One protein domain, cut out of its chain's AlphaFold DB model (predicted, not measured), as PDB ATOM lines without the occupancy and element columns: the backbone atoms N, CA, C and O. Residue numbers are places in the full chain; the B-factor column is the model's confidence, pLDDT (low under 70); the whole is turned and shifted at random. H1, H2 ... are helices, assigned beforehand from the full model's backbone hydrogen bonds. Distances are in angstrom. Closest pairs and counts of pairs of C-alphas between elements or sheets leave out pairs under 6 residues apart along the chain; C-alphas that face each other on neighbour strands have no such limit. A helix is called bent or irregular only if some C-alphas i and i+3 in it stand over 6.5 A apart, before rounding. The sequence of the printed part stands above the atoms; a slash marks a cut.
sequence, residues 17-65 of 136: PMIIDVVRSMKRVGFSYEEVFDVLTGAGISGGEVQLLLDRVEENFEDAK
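Overview. This is residues 17 to 65 of the 136 residues of an uncharacterized protein of candidate division MSBL1 archaeon SCGC-AAA259D14 (UniProt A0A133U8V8). One long helix, H3, makes the longest axis of the domain, and two shorter helices, H1 and H2, pack on it from one side, so that the centres of the three make a triangle. H2 and H3 form a hairpin of two helices joined at the first residues of H3, while H1 is set crosswise to H3 near its middle and also packs on H2; residues 58 to 63 of H3 run on past these contacts. The printed part has 49 residues with three named helices, H1, H2 and H3 in that order along the chain, and no named strand, and its class is all helix. It is compact, with a radius of gyration of the C-alphas of 10.1 A, and elongated in outline, with C-alphas spanning 31 by 20 by 18 A along the three main axes.

Along the chain. H3 is the longest helix, residues 47 to 63, Gly 47 to Asp 63. Its 17 residues measure 24.2 A from first to last C-alpha. It begins at C-alpha 47, printed at (276.425, 293.352, 295.229), and ends at C-alpha 63, printed at (258.392, 300.136, 309.938). H1 comes first along the chain, residues 17 to 29, Pro 17 to Val 29, and measures 18.7 A from first to last C-alpha. C-alpha 17 is at (260.317, 286.017, 299.734). H2 follows as residues 33 to 42, Tyr 33 to Gly 42, 14.0 A from first to last C-alpha. No helix is bent or irregular.

Arrangement. H3 touches both other helices. H2 and H3 form a helical hairpin, running opposite ways at a steep tilt of 38 degrees. Their closest C-alphas are those of Thr 41 and Gly 47, 5.8 A apart, next to the link, and their centres are 12.5 A apart. H3 touches H2 with residues 47 to 54 alone. H1 touches H3 with residues 20 to 24 alone, and there H3 takes part with residues 53 to 57 alone. The closest C-alphas of H1 and H3 are those of Ile 20 and Val 57, 6.7 A apart. The two helices run the same way at a steep tilt of 69 degrees, only just short of about perpendicular, with centres 10.7 A apart. H1 also touches H2, with residues 23 to 27 alone. The closest C-alphas of that pair are those of Val 23 and Val 36, 7.0 A apart. H1 and H2 run opposite ways at a steep tilt of 45 degrees, with centres 12.0 A apart. None of the three pairs of helices is at a shallow tilt, and the helix packing is mostly crossed, the helix lines standing at steep angles to each other. In H1, H2 and H3 every pair of backbone O i and N i+4 is within hydrogen-bond range.

Size, cuts and confidence. The printed part runs from residue 17 to residue 65 without a cut, and it is one domain of a full chain of 136 residues. The two C-alphas farthest apart are those of Gly 44, in the link between H2 and H3, and Lys 65, the last printed residue, at 31.1 A. The first and last printed C-alphas, Pro 17 and Lys 65, are 19.8 A apart. No link is long: the 3 residues between H1 and H2 and the 4 residues between H2 and H3 are both tight links. The mean pLDDT of the printed part is 80.5. H2 has the highest mean, 90, beside 79 for H1 and 78 for H3. Confidence is under 70 at residue 17 and at residues 60 to 65, of which 60 to 63 belong to H3.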
ATOM      1  N   PRO A  17     260.759 286.176 298.344       61.84
ATOM      2  CA  PRO A  17     260.317 286.017 299.734       61.84
ATOM      3  C   PRO A  17     261.315 285.220 300.587       61.84
ATOM      4  O   PRO A  17     261.539 285.537 301.754       61.84
ATOM      5  N   MET A  18     261.956 284.209 299.991       73.19
ATOM      6  CA  MET A  18     262.850 283.291 300.697       73.19
ATOM      7  C   MET A  18     264.157 283.974 301.119       73.19
ATOM      8  O   MET A  18     264.629 283.765 302.235       73.19
ATOM      9  N   ILE A  19     264.738 284.812 300.255       78.94
ATOM     10  CA  ILE A  19     266.003 285.502 300.554       78.94
ATOM     11  C   ILE A  19     265.779 286.602 301.604       78.94
ATOM     12  O   ILE A  19     266.575 286.739 302.534       78.94
ATOM     13  N   ILE A  20     264.655 287.323 301.524       80.00
ATOM     14  CA  ILE A  20     264.245 288.303 302.541       80.00
ATOM     15  C   ILE A  20     264.152 287.651 303.928       80.00
ATOM     16  O   ILE A  20     264.626 288.221 304.912       80.00
ATOM     17  N   ASP A  21     263.579 286.450 304.022       80.38
ATOM     18  CA  ASP A  21     263.466 285.725 305.289       80.38
ATOM     19  C   ASP A  21     264.818 285.258 305.840       80.38
ATOM     20  O   ASP A  21     265.035 285.305 307.056       80.38
ATOM     21  N   VAL A  22     265.756 284.875 304.968       83.81
ATOM     22  CA  VAL A  22     267.133 284.538 305.359       83.81
ATOM     23  C   VAL A  22     267.845 285.761 305.937       83.81
ATOM     24  O   VAL A  22     268.344 285.689 307.059       83.81
ATOM     25  N   VAL A  23     267.819 286.901 305.239       85.62
ATOM     26  CA  VAL A  23     268.417 288.163 305.719       85.62
ATOM     27  C   VAL A  23     267.811 288.581 307.056       85.62
ATOM     28  O   VAL A  23     268.522 288.902 308.008       85.62
ATOM     29  N   ARG A  24     266.481 288.511 307.158       79.62
ATOM     30  CA  ARG A  24     265.732 288.792 308.385       79.62
ATOM     31  C   ARG A  24     266.155 287.881 309.535       79.62
ATOM     32  O   ARG A  24     266.257 288.340 310.672       79.62
ATOM     33  N   SER A  25     266.402 286.603 309.264       81.38
ATOM     34  CA  SER A  25     266.910 285.653 310.255       81.38
ATOM     35  C   SER A  25     268.333 286.003 310.700       81.38
ATOM     36  O   SER A  25     268.586 286.102 311.897       81.38
ATOM     37  N   MET A  26     269.238 286.283 309.760       84.44
ATOM     38  CA  MET A  26     270.627 286.656 310.061       84.44
ATOM     39  C   MET A  26     270.695 287.919 310.929       84.44
ATOM     40  O   MET A  26     271.339 287.913 311.980       84.44
ATOM     41  N   LYS A  27     269.933 288.963 310.577       79.00
ATOM     42  CA  LYS A  27     269.815 290.190 311.381       79.00
ATOM     43  C   LYS A  27     269.292 289.913 312.796       79.00
ATOM     44  O   LYS A  27     269.790 290.486 313.758       79.00
ATOM     45  N   ARG A  28     268.330 288.993 312.964       73.81
ATOM     46  CA  ARG A  28     267.818 288.592 314.295       73.81
ATOM     47  C   ARG A  28     268.843 287.850 315.149       73.81
ATOM     48  O   ARG A  28     268.755 287.924 316.371       73.81
ATOM     49  N   VAL A  29     269.763 287.121 314.522       79.38
ATOM     50  CA  VAL A  29     270.847 286.392 315.202       79.38
ATOM     51  C   VAL A  29     272.033 287.319 315.517       79.38
ATOM     52  O   VAL A  29     272.882 286.957 316.325       79.38
ATOM     53  N   GLY A  30     272.044 288.539 314.968       77.44
ATOM     54  CA  GLY A  30     273.015 289.584 315.295       77.44
ATOM     55  C   GLY A  30     274.101 289.800 314.243       77.44
ATOM     56  O   GLY A  30     275.090 290.456 314.550       77.44
ATOM     57  N   PHE A  31     273.926 289.276 313.027       83.06
ATOM     58  CA  PHE A  31     274.850 289.550 311.925       83.06
ATOM     59  C   PHE A  31     274.825 291.037 311.559       83.06
ATOM     60  O   PHE A  31     273.751 291.642 311.429       83.06
ATOM     61  N   SER A  32     276.009 291.610 311.369       85.06
ATOM     62  CA  SER A  32     276.188 292.978 310.900       85.06
ATOM     63  C   SER A  32     275.782 293.113 309.428       85.06
ATOM     64  O   SER A  32     275.648 292.128 308.699       85.06
ATOM     65  N   TYR A  33     275.576 294.351 308.974       87.62
ATOM     66  CA  TYR A  33     275.270 294.623 307.567       87.62
ATOM     67  C   TYR A  33     276.344 294.049 306.630       87.62
ATOM     68  O   TYR A  33     276.017 293.377 305.655       87.62
ATOM     69  N   GLU A  34     277.615 294.275 306.968       90.12
ATOM     70  CA  GLU A  34     278.779 293.832 306.195       90.12
ATOM     71  C   GLU A  34     278.857 292.302 306.135       90.12
ATOM     72  O   GLU A  34     279.049 291.735 305.065       90.12
ATOM     73  N   GLU A  35     278.589 291.616 307.250       91.38
ATOM     74  CA  GLU A  35     278.598 290.151 307.291       91.38
ATOM     75  C   GLU A  35     277.487 289.541 306.427       91.38
ATOM     76  O   GLU A  35     277.702 288.536 305.749       91.38
ATOM     77  N   VAL A  36     276.288 290.138 306.417       89.81
ATOM     78  CA  VAL A  36     275.212 289.678 305.526       89.81
ATOM     79  C   VAL A  36     275.568 289.963 304.065       89.81
ATOM     80  O   VAL A  36     275.330 289.114 303.203       89.81
ATOM     81  N   PHE A  37     276.160 291.125 303.783       90.75
ATOM     82  CA  PHE A  37     276.583 291.505 302.440       90.75
ATOM     83  C   PHE A  37     277.627 290.532 301.874       90.75
ATOM     84  O   PHE A  37     277.457 290.014 300.766       90.75
ATOM     85  N   ASP A  38     278.657 290.213 302.654       92.06
ATOM     86  CA  ASP A  38     279.730 289.294 302.266       92.06
ATOM     87  C   ASP A  38     279.226 287.862 302.056       92.06
ATOM     88  O   ASP A  38     279.619 287.192 301.103       92.06
ATOM     89  N   VAL A  39     278.308 287.382 302.901       91.56
ATOM     90  CA  VAL A  39     277.723 286.039 302.753       91.56
ATOM     91  C   VAL A  39     276.900 285.931 301.471       91.56
ATOM     92  O   VAL A  39     277.020 284.946 300.741       91.56
ATOM     93  N   LEU A  40     276.064 286.928 301.179       89.06
ATOM     94  CA  LEU A  40     275.193 286.901 300.003       89.06
ATOM     95  C   LEU A  40     275.977 287.102 298.704       89.06
ATOM     96  O   LEU A  40     275.733 286.393 297.724       89.06
ATOM     97  N   THR A  41     276.956 288.007 298.700       89.06
ATOM     98  CA  THR A  41     277.850 288.179 297.547       89.06
ATOM     99  C   THR A  41     278.766 286.974 297.347       89.06
ATOM    100  O   THR A  41     278.937 286.514 296.218       89.06
ATOM    101  N   GLY A  42     279.258 286.374 298.434       86.44
ATOM    102  CA  GLY A  42     279.997 285.110 298.423       86.44
ATOM    103  C   GLY A  42     279.170 283.916 297.931       86.44
ATOM    104  O   GLY A  42     279.724 282.980 297.357       86.44
ATOM    105  N   ALA A  43     277.843 283.965 298.080       84.62
ATOM    106  CA  ALA A  43     276.907 282.989 297.519       84.62
ATOM    107  C   ALA A  43     276.581 283.228 296.027       84.62
ATOM    108  O   ALA A  43     275.810 282.466 295.440       84.62
ATOM    109  N   GLY A  44     277.172 284.255 295.405       82.25
ATOM    110  CA  GLY A  44     277.019 284.565 293.983       82.25
ATOM    111  C   GLY A  44     275.904 285.560 293.653       82.25
ATOM    112  O   GLY A  44     275.585 285.724 292.477       82.25
ATOM    113  N   ILE A  45     275.313 286.226 294.652       83.75
ATOM    114  CA  ILE A  45     274.349 287.316 294.432       83.75
ATOM    115  C   ILE A  45     275.127 288.590 294.107       83.75
ATOM    116  O   ILE A  45     276.139 288.884 294.743       83.75
ATOM    117  N   SER A  46     274.697 289.366 293.113       86.25
ATOM    118  CA  SER A  46     275.458 290.566 292.769       86.25
ATOM    119  C   SER A  46     275.317 291.643 293.852       86.25
ATOM    120  O   SER A  46     274.254 291.827 294.444       86.25
ATOM    121  N   GLY A  47     276.396 292.385 294.122       84.88
ATOM    122  CA  GLY A  47     276.425 293.352 295.229       84.88
ATOM    123  C   GLY A  47     275.339 294.429 295.144       84.88
ATOM    124  O   GLY A  47     274.773 294.804 296.164       84.88
ATOM    125  N   GLY A  48     274.983 294.879 293.935       84.75
ATOM    126  CA  GLY A  48     273.898 295.852 293.751       84.75
ATOM    127  C   GLY A  48     272.519 295.298 294.127       84.75
ATOM    128  O   GLY A  48     271.689 296.017 294.674       84.75
ATOM    129  N   GLU A  49     272.289 294.010 293.885       83.31
ATOM    130  CA  GLU A  49     271.049 293.326 294.253       83.31
ATOM    131  C   GLU A  49     270.972 293.082 295.764       83.31
ATOM    132  O   GLU A  49     269.915 293.264 296.368       83.31
ATOM    133  N   VAL A  50     272.105 292.737 296.386       87.00
ATOM    134  CA  VAL A  50     272.223 292.611 297.844       87.00
ATOM    135  C   VAL A  50     271.966 293.951 298.532       87.00
ATOM    136  O   VAL A  50     271.225 293.990 299.509       87.00
ATOM    137  N   GLN A  51     272.509 295.047 297.998       86.75
ATOM    138  CA  GLN A  51     272.291 296.391 298.532       86.75
ATOM    139  C   GLN A  51     270.793 296.738 298.564       86.75
ATOM    140  O   GLN A  51     270.253 297.042 299.622       86.75
ATOM    141  N   LEU A  52     270.103 296.593 297.427       86.75
ATOM    142  CA  LEU A  52     268.666 296.872 297.313       86.75
ATOM    143  C   LEU A  52     267.816 295.983 298.227       86.75
ATOM    144  O   LEU A  52     266.814 296.430 298.787       86.75
ATOM    145  N   LEU A  53     268.201 294.713 298.368       86.00
ATOM    146  CA  LEU A  53     267.546 293.778 299.271       86.00
ATOM    147  C   LEU A  53     267.706 294.216 300.729       86.00
ATOM    148  O   LEU A  53     266.726 294.217 301.470       86.00
ATOM    149  N   LEU A  54     268.923 294.571 301.141       86.56
ATOM    150  CA  LEU A  54     269.207 295.003 302.504       86.56
ATOM    151  C   LEU A  54     268.474 296.302 302.832       86.56
ATOM    152  O   LEU A  54     267.827 296.355 303.874       86.56
ATOM    153  N   ASP A  55     268.481 297.279 301.926       85.56
ATOM    154  CA  ASP A  55     267.768 298.548 302.098       85.56
ATOM    155  C   ASP A  55     266.258 298.312 302.271       85.56
ATOM    156  O   ASP A  55     265.640 298.823 303.205       85.56
ATOM    157  N   ARG A  56     265.668 297.440 301.439       82.31
ATOM    158  CA  ARG A  56     264.252 297.056 301.551       82.31
ATOM    159  C   ARG A  56     263.955 296.305 302.849       82.31
ATOM    160  O   ARG A  56     262.869 296.438 303.415       82.31
ATOM    161  N   VAL A  57     264.858 295.437 303.300       80.38
ATOM    162  CA  VAL A  57     264.678 294.712 304.562       80.38
ATOM    163  C   VAL A  57     264.756 295.678 305.738       80.38
ATOM    164  O   VAL A  57     263.907 295.582 306.617       80.38
ATOM    165  N   GLU A  58     265.706 296.612 305.740       78.38
ATOM    166  CA  GLU A  58     265.865 297.636 306.776       78.38
ATOM    167  C   GLU A  58     264.599 298.504 306.885       78.38
ATOM    168  O   GLU A  58     264.035 298.615 307.971       78.38
ATOM    169  N   GLU A  59     264.072 298.992 305.755       74.88
ATOM    170  CA  GLU A  59     262.817 299.760 305.685       74.88
ATOM    171  C   GLU A  59     261.634 298.973 306.279       74.88
ATOM    172  O   GLU A  59     260.926 299.452 307.162       74.88
ATOM    173  N   ASN A  60     261.484 297.699 305.898       68.69
ATOM    174  CA  ASN A  60     260.434 296.830 306.440       68.69
ATOM    175  C   ASN A  60     260.625 296.469 307.927       68.69
ATOM    176  O   ASN A  60     259.661 296.098 308.600       68.69
ATOM    177  N   PHE A  61     261.856 296.480 308.440       64.94
ATOM    178  CA  PHE A  61     262.159 296.180 309.842       64.94
ATOM    179  C   PHE A  61     261.919 297.382 310.755       64.94
ATOM    180  O   PHE A  61     261.336 297.209 311.831       64.94
ATOM    181  N   GLU A  62     262.349 298.567 310.320       60.50
ATOM    182  CA  GLU A  62     262.100 299.858 310.969       60.50
ATOM    183  C   GLU A  62     260.587 300.114 311.077       60.50
ATOM    184  O   GLU A  62     260.070 300.339 312.178       60.50
ATOM    185  N   ASP A  63     259.847 299.939 309.975       50.47
ATOM    186  CA  ASP A  63     258.392 300.136 309.938       50.47
ATOM    187  C   ASP A  63     257.627 299.143 310.823       50.47
ATOM    188  O   ASP A  63     256.590 299.468 311.410       50.47
ATOM    189  N   ALA A  64     258.151 297.925 310.981       55.97
ATOM    190  CA  ALA A  64     257.515 296.901 311.796       55.97
ATOM    191  C   ALA A  64     257.759 297.072 313.311       55.97
ATOM    192  O   ALA A  64     257.217 296.277 314.084       55.97
ATOM    193  N   LYS A  65     258.552 298.071 313.753       54.88
ATOM    194  CA  LYS A  65     258.929 298.301 315.169       54.88
ATOM    195  C   LYS A  65     259.239 296.996 315.906       54.88
ATOM    196  O   LYS A  65     258.810 296.784 317.045       54.88
TER     197      LYS A  65